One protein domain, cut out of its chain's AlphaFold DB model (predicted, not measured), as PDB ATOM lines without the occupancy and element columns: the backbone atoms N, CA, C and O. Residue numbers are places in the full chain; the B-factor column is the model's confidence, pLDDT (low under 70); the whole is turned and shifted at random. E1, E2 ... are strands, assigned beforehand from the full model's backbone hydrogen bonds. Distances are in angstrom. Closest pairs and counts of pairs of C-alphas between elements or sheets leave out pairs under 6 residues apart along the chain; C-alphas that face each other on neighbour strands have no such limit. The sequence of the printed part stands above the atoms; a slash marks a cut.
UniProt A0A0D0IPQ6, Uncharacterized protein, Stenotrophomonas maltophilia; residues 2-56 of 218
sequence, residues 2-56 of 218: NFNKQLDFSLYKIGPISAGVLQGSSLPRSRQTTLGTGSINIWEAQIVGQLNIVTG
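What this domain is: This is residues 2 to 56 of the 218 residues of an uncharacterized protein of Stenotrophomonas maltophilia (UniProt A0A0D0IPQ6). With little regular structure, the domain is a long, thin two-stranded ribbon: the pairs E1 with E4 and E2 with E3 follow each other lengthwise. A loose arm, residues 2 to 19, runs slantwise along it and turns into E1; residues 10 to 16 stick out. The 55 printed residues hold no named helix and four strands, E1 to E4 along the chain, in two antiparallel sheets; the class is all strand, with 17 residues in named elements. The whole is extended, radius of gyration of the C-alphas 15.8 A, spans 50 by 26 by 20 A.

Where its parts are: E1, residues 20 to 23, begins at C-alpha (55.652, -40.067, 9.735). E2 is residues 30 to 33; E3, residues 41 to 45, is 11.2 A long. E4, residues 50 to 53, ends at C-alpha (55.472, -36.608, 5.838).

How they stand to each other: E1 and E4 are antiparallel at 157 degrees, with N 22 and O 51 within hydrogen-bond range at 2.8 A. E2 and E3 form a hairpin at 175 degrees, with N 30 to O 45 at 2.9 A. E1 and E2 are apart, as are E3 and E4.

The domain as a whole: C-alphas 37 and 56, the farthest apart, are 51.9 A apart. The printed part has no cut; no link is long. Residues 2 to 7 and 37 have pLDDT under 70.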
ATOM      1  N   ASN A   2      23.340 -16.114   9.263       38.88
ATOM      2  CA  ASN A   2      24.280 -16.971   8.532       38.88
ATOM      3  C   ASN A   2      25.639 -16.913   9.234       38.88
ATOM      4  O   ASN A   2      26.317 -15.889   9.192       38.88
ATOM      5  N   PHE A   3      26.023 -18.000   9.899       52.34
ATOM      6  CA  PHE A   3      27.358 -18.155  10.470       52.34
ATOM      7  C   PHE A   3      28.339 -18.539   9.359       52.34
ATOM      8  O   PHE A   3      28.637 -19.714   9.167       52.34
ATOM      9  N   ASN A   4      28.849 -17.550   8.621       53.25
ATOM     10  CA  ASN A   4      29.969 -17.768   7.706       53.25
ATOM     11  C   ASN A   4      31.266 -17.828   8.530       53.25
ATOM     12  O   ASN A   4      31.953 -16.830   8.733       53.25
ATOM     13  N   LYS A   5      31.544 -19.001   9.102       61.38
ATOM     14  CA  LYS A   5      32.772 -19.292   9.847       61.38
ATOM     15  C   LYS A   5      33.810 -19.828   8.862       61.38
ATOM     16  O   LYS A   5      33.671 -20.953   8.394       61.38
ATOM     17  N   GLN A   6      34.834 -19.038   8.561       65.56
ATOM     18  CA  GLN A   6      35.999 -19.488   7.797       65.56
ATOM     19  C   GLN A   6      37.141 -19.803   8.770       65.56
ATOM     20  O   GLN A   6      37.436 -18.999   9.654       65.56
ATOM     21  N   LEU A   7      37.754 -20.981   8.634       68.44
ATOM     22  CA  LEU A   7      39.011 -21.319   9.297       68.44
ATOM     23  C   LEU A   7      40.033 -21.701   8.243       68.44
ATOM     24  O   LEU A   7      39.783 -22.605   7.448       68.44
ATOM     25  N   ASP A   8      41.191 -21.062   8.324       71.81
ATOM     26  CA  ASP A   8      42.355 -21.396   7.521       71.81
ATOM     27  C   ASP A   8      43.413 -22.038   8.420       71.81
ATOM     28  O   ASP A   8      43.696 -21.564   9.524       71.81
ATOM     29  N   PHE A   9      43.997 -23.139   7.950       71.19
ATOM     30  CA  PHE A   9      45.063 -23.852   8.644       71.19
ATOM     31  C   PHE A   9      46.298 -23.918   7.752       71.19
ATOM     32  O   PHE A   9      46.225 -24.372   6.612       71.19
ATOM     33  N   SER A  10      47.441 -23.522   8.309       74.19
ATOM     34  CA  SER A  10      48.731 -23.548   7.622       74.19
ATOM     35  C   SER A  10      49.757 -24.274   8.480       74.19
ATOM     36  O   SER A  10      49.927 -23.968   9.659       74.19
ATOM     37  N   LEU A  11      50.453 -25.238   7.880       75.62
ATOM     38  CA  LEU A  11      51.552 -25.953   8.521       75.62
ATOM     39  C   LEU A  11      52.879 -25.371   8.040       75.62
ATOM     40  O   LEU A  11      53.196 -25.422   6.852       75.62
ATOM     41  N   TYR A  12      53.667 -24.852   8.979       74.50
ATOM     42  CA  TYR A  12      54.999 -24.324   8.712       74.50
ATOM     43  C   TYR A  12      56.055 -25.284   9.242       74.50
ATOM     44  O   TYR A  12      56.053 -25.666  10.412       74.50
ATOM     45  N   LYS A  13      56.991 -25.666   8.375       72.88
ATOM     46  CA  LYS A  13      58.173 -26.419   8.786       72.88
ATOM     47  C   LYS A  13      59.160 -25.456   9.453       72.88
ATOM     48  O   LYS A  13      59.820 -24.691   8.759       72.88
ATOM     49  N   ILE A  14      59.276 -25.529  10.777       75.62
ATOM     50  CA  ILE A  14      60.158 -24.666  11.591       75.62
ATOM     51  C   ILE A  14      61.510 -25.311  11.950       75.62
ATOM     52  O   ILE A  14      62.352 -24.680  12.578       75.62
ATOM     53  N   GLY A  15      61.735 -26.568  11.556       74.31
ATOM     54  CA  GLY A  15      62.962 -27.312  11.850       74.31
ATOM     55  C   GLY A  15      63.046 -28.645  11.097       74.31
ATOM     56  O   GLY A  15      62.225 -28.907  10.208       74.31
ATOM     57  N   PRO A  16      64.042 -29.495  11.407       75.12
ATOM     58  CA  PRO A  16      64.082 -30.872  10.919       75.12
ATOM     59  C   PRO A  16      62.794 -31.614  11.304       75.12
ATOM     60  O   PRO A  16      62.349 -31.533  12.444       75.12
ATOM     61  N   ILE A  17      62.196 -32.330  10.350       75.62
ATOM     62  CA  ILE A  17      61.002 -33.160  10.570       75.62
ATOM     63  C   ILE A  17      61.349 -34.606  10.233       75.62
ATOM     64  O   ILE A  17      62.021 -34.858   9.230       75.62
ATOM     65  N   SER A  18      60.916 -35.545  11.069       78.50
ATOM     66  CA  SER A  18      61.012 -36.974  10.782       78.50
ATOM     67  C   SER A  18      59.901 -37.403   9.824       78.50
ATOM     68  O   SER A  18      58.830 -36.794   9.773       78.50
ATOM     69  N   ALA A  19      60.152 -38.468   9.058       79.00
ATOM     70  CA  ALA A  19      59.078 -39.144   8.344       79.00
ATOM     71  C   ALA A  19      58.019 -39.649   9.330       79.00
ATOM     72  O   ALA A  19      58.339 -40.093  10.435       79.00
ATOM     73  N   GLY A  20      56.759 -39.612   8.908       81.94
ATOM     74  CA  GLY A  20      55.652 -40.067   9.735       81.94
ATOM     75  C   GLY A  20      54.300 -39.603   9.224       81.94
ATOM     76  O   GLY A  20      54.186 -38.961   8.180       81.94
ATOM     77  N   VAL A  21      53.266 -39.943   9.983       84.31
ATOM     78  CA  VAL A  21      51.888 -39.554   9.693       84.31
ATOM     79  C   VAL A  21      51.444 -38.549  10.746       84.31
ATOM     80  O   VAL A  21      51.354 -38.879  11.926       84.31
ATOM     81  N   LEU A  22      51.153 -37.324  10.318       84.75
ATOM     82  CA  LEU A  22      50.513 -36.316  11.151       84.75
ATOM     83  C   LEU A  22      49.002 -36.507  11.036       84.75
ATOM     84  O   LEU A  22      48.401 -36.182  10.009       84.75
ATOM     85  N   GLN A  23      48.382 -37.071  12.070       88.69
ATOM     86  CA  GLN A  23      46.930 -37.223  12.089       88.69
ATOM     87  C   GLN A  23      46.258 -35.890  12.415       88.69
ATOM     88  O   GLN A  23      46.672 -35.203  13.346       88.69
ATOM     89  N   GLY A  24      45.179 -35.549  11.714       83.69
ATOM     90  CA  GLY A  24      44.396 -34.342  11.998       83.69
ATOM     91  C   GLY A  24      43.861 -34.313  13.432       83.69
ATOM     92  O   GLY A  24      43.811 -33.257  14.052       83.69
ATOM     93  N   SER A  25      43.585 -35.488  14.005       86.00
ATOM     94  CA  SER A  25      43.184 -35.666  15.407       86.00
ATOM     95  C   SER A  25      44.235 -35.205  16.424       86.00
ATOM     96  O   SER A  25      43.871 -34.880  17.552       86.00
ATOM     97  N   SER A  26      45.514 -35.178  16.035       86.12
ATOM     98  CA  SER A  26      46.629 -34.690  16.858       86.12
ATOM     99  C   SER A  26      46.824 -33.174  16.778       86.12
ATOM    100  O   SER A  26      47.622 -32.618  17.532       86.12
ATOM    101  N   LEU A  27      46.104 -32.496  15.879       86.75
ATOM    102  CA  LEU A  27      46.168 -31.048  15.722       86.75
ATOM    103  C   LEU A  27      45.171 -30.340  16.657       86.75
ATOM    104  O   LEU A  27      44.153 -30.927  17.038       86.75
ATOM    105  N   PRO A  28      45.439 -29.072  17.030       85.75
ATOM    106  CA  PRO A  28      44.554 -28.306  17.900       85.75
ATOM    107  C   PRO A  28      43.123 -28.222  17.364       85.75
ATOM    108  O   PRO A  28      42.895 -28.028  16.169       85.75
ATOM    109  N   ARG A  29      42.155 -28.317  18.278       86.19
ATOM    110  CA  ARG A  29      40.734 -28.113  17.983       86.19
ATOM    111  C   ARG A  29      40.336 -26.691  18.332       86.19
ATOM    112  O   ARG A  29      40.697 -26.186  19.394       86.19
ATOM    113  N   SER A  30      39.578 -26.056  17.450       83.19
ATOM    114  CA  SER A  30      39.010 -24.737  17.712       83.19
ATOM    115  C   SER A  30      37.624 -24.916  18.308       83.19
ATOM    116  O   SER A  30      36.783 -25.571  17.700       83.19
ATOM    117  N   ARG A  31      37.381 -24.358  19.495       86.12
ATOM    118  CA  ARG A  31      36.092 -24.438  20.187       86.12
ATOM    119  C   ARG A  31      35.658 -23.053  20.645       86.12
ATOM    120  O   ARG A  31      36.465 -22.292  21.169       86.12
ATOM    121  N   GLN A  32      34.375 -22.747  20.489       84.69
ATOM    122  CA  GLN A  32      33.760 -21.536  21.019       84.69
ATOM    123  C   GLN A  32      32.689 -21.904  22.044       84.69
ATOM    124  O   GLN A  32      31.785 -22.683  21.748       84.69
ATOM    125  N   THR A  33      32.762 -21.315  23.236       88.38
ATOM    126  CA  THR A  33      31.780 -21.516  24.309       88.38
ATOM    127  C   THR A  33      31.146 -20.196  24.738       88.38
ATOM    128  O   THR A  33      31.709 -19.127  24.502       88.38
ATOM    129  N   THR A  34      29.983 -20.255  25.388       86.69
ATOM    130  CA  THR A  34      29.407 -19.087  26.075       86.69
ATOM    131  C   THR A  34      30.247 -18.704  27.303       86.69
ATOM    132  O   THR A  34      30.906 -19.553  27.906       86.69
ATOM    133  N   LEU A  35      30.251 -17.416  27.660       81.00
ATOM    134  CA  LEU A  35      30.914 -16.897  28.864       81.00
ATOM    135  C   LEU A  35      30.004 -17.083  30.092       81.00
ATOM    136  O   LEU A  35      28.810 -16.804  30.005       81.00
ATOM    137  N   GLY A  36      30.568 -17.513  31.228       79.81
ATOM    138  CA  GLY A  36      29.860 -17.655  32.514       79.81
ATOM    139  C   GLY A  36      29.709 -19.099  33.019       79.81
ATOM    140  O   GLY A  36      30.161 -20.058  32.390       79.81
ATOM    141  N   THR A  37      29.095 -19.248  34.194       67.62
ATOM    142  CA  THR A  37      28.835 -20.537  34.857       67.62
ATOM    143  C   THR A  37      27.779 -21.331  34.081       67.62
ATOM    144  O   THR A  37      26.682 -20.831  33.851       67.62
ATOM    145  N   GLY A  38      28.100 -22.565  33.672       79.38
ATOM    146  CA  GLY A  38      27.237 -23.385  32.803       79.38
ATOM    147  C   GLY A  38      27.498 -23.203  31.302       79.38
ATOM    148  O   GLY A  38      26.567 -23.272  30.503       79.38
ATOM    149  N   SER A  39      28.751 -22.937  30.914       79.56
ATOM    150  CA  SER A  39      29.129 -22.658  29.527       79.56
ATOM    151  C   SER A  39      28.693 -23.755  28.541       79.56
ATOM    152  O   SER A  39      28.911 -24.950  28.741       79.56
ATOM    153  N   ILE A  40      28.080 -23.331  27.434       84.88
ATOM    154  CA  ILE A  40      27.561 -24.197  26.370       84.88
ATOM    155  C   ILE A  40      28.530 -24.151  25.191       84.88
ATOM    156  O   ILE A  40      29.031 -23.081  24.838       84.88
ATOM    157  N   ASN A  41      28.800 -25.306  24.571       85.31
ATOM    158  CA  ASN A  41      29.560 -25.362  23.323       85.31
ATOM    159  C   ASN A  41      28.719 -24.785  22.179       85.31
ATOM    160  O   ASN A  41      27.689 -25.351  21.828       85.31
ATOM    161  N   ILE A  42      29.162 -23.668  21.613       85.88
ATOM    162  CA  ILE A  42      28.498 -23.009  20.488       85.88
ATOM    163  C   ILE A  42      28.949 -23.663  19.181       85.88
ATOM    164  O   ILE A  42      28.147 -23.832  18.267       85.88
ATOM    165  N   TRP A  43      30.232 -24.022  19.085       83.69
ATOM    166  CA  TRP A  43      30.805 -24.626  17.889       83.69
ATOM    167  C   TRP A  43      32.188 -25.228  18.165       83.69
ATOM    168  O   TRP A  43      32.965 -24.677  18.947       83.69
ATOM    169  N   GLU A  44      32.519 -26.316  17.468       85.81
ATOM    170  CA  GLU A  44      33.840 -26.946  17.479       85.81
ATOM    171  C   GLU A  44      34.255 -27.346  16.056       85.81
ATOM    172  O   GLU A  44      33.464 -27.938  15.321       85.81
ATOM    173  N   ALA A  45      35.504 -27.063  15.682       84.50
ATOM    174  CA  ALA A  45      36.171 -27.684  14.544       84.50
ATOM    175  C   ALA A  45      37.381 -28.488  14.982       84.50
ATOM    176  O   ALA A  45      38.199 -28.059  15.798       84.50
ATOM    177  N   GLN A  46      37.531 -29.617  14.307       85.94
ATOM    178  CA  GLN A  46      38.708 -30.462  14.346       85.94
ATOM    179  C   GLN A  46      39.174 -30.711  12.915       85.94
ATOM    180  O   GLN A  46      38.355 -30.860  12.004       85.94
ATOM    181  N   ILE A  47      40.486 -30.777  12.721       84.00
ATOM    182  CA  ILE A  47      41.046 -31.231  11.453       84.00
ATOM    183  C   ILE A  47      40.877 -32.749  11.402       84.00
ATOM    184  O   ILE A  47      41.250 -33.460  12.332       84.00
ATOM    185  N   VAL A  48      40.313 -33.256  10.310       83.88
ATOM    186  CA  VAL A  48      40.170 -34.696  10.064       83.88
ATOM    187  C   VAL A  48      41.068 -35.126   8.911       83.88
ATOM    188  O   VAL A  48      41.424 -34.324   8.051       83.88
ATOM    189  N   GLY A  49      41.437 -36.405   8.897       83.81
ATOM    190  CA  GLY A  49      42.350 -36.972   7.909       83.81
ATOM    191  C   GLY A  49      43.780 -37.087   8.426       83.81
ATOM    192  O   GLY A  49      44.036 -37.028   9.629       83.81
ATOM    193  N   GLN A  50      44.713 -37.301   7.505       85.69
ATOM    194  CA  GLN A  50      46.120 -37.506   7.822       85.69
ATOM    195  C   GLN A  50      47.014 -36.877   6.753       85.69
ATOM    196  O   GLN A  50      46.691 -36.914   5.565       85.69
ATOM    197  N   LEU A  51      48.149 -36.330   7.178       80.75
ATOM    198  CA  LEU A  51      49.212 -35.841   6.310       80.75
ATOM    199  C   LEU A  51      50.425 -36.763   6.436       80.75
ATOM    200  O   LEU A  51      51.003 -36.899   7.512       80.75
ATOM    201  N   ASN A  52      50.836 -37.361   5.321       75.56
ATOM    202  CA  ASN A  52      52.031 -38.197   5.274       75.56
ATOM    203  C   ASN A  52      53.264 -37.329   5.000       75.56
ATOM    204  O   ASN A  52      53.415 -36.775   3.910       75.56
ATOM    205  N   ILE A  53      54.163 -37.241   5.976       76.62
ATOM    206  CA  ILE A  53      55.472 -36.608   5.838       76.62
ATOM    207  C   ILE A  53      56.435 -37.669   5.312       76.62
ATOM    208  O   ILE A  53      56.814 -38.597   6.028       76.62
ATOM    209  N   VAL A  54      56.825 -37.538   4.047       71.00
ATOM    210  CA  VAL A  54      57.766 -38.456   3.400       71.00
ATOM    211  C   VAL A  54      59.131 -37.787   3.320       71.00
ATOM    212  O   VAL A  54      59.314 -36.823   2.580       71.00
ATOM    213  N   THR A  55      60.105 -38.315   4.060       71.75
ATOM    214  CA  THR A  55      61.523 -37.996   3.856       71.75
ATOM    215  C   THR A  55      62.151 -39.159   3.102       71.75
ATOM    216  O   THR A  55      62.387 -40.220   3.676       71.75
ATOM    217  N   GLY A  56      62.370 -38.993   1.802       75.44
ATOM    218  CA  GLY A  56      62.975 -40.018   0.958       75.44
ATOM    219  C   GLY A  56      63.987 -39.408   0.004       75.44
ATOM    220  O   GLY A  56      63.851 -38.258  -0.404       75.44
TER     221      GLY A  56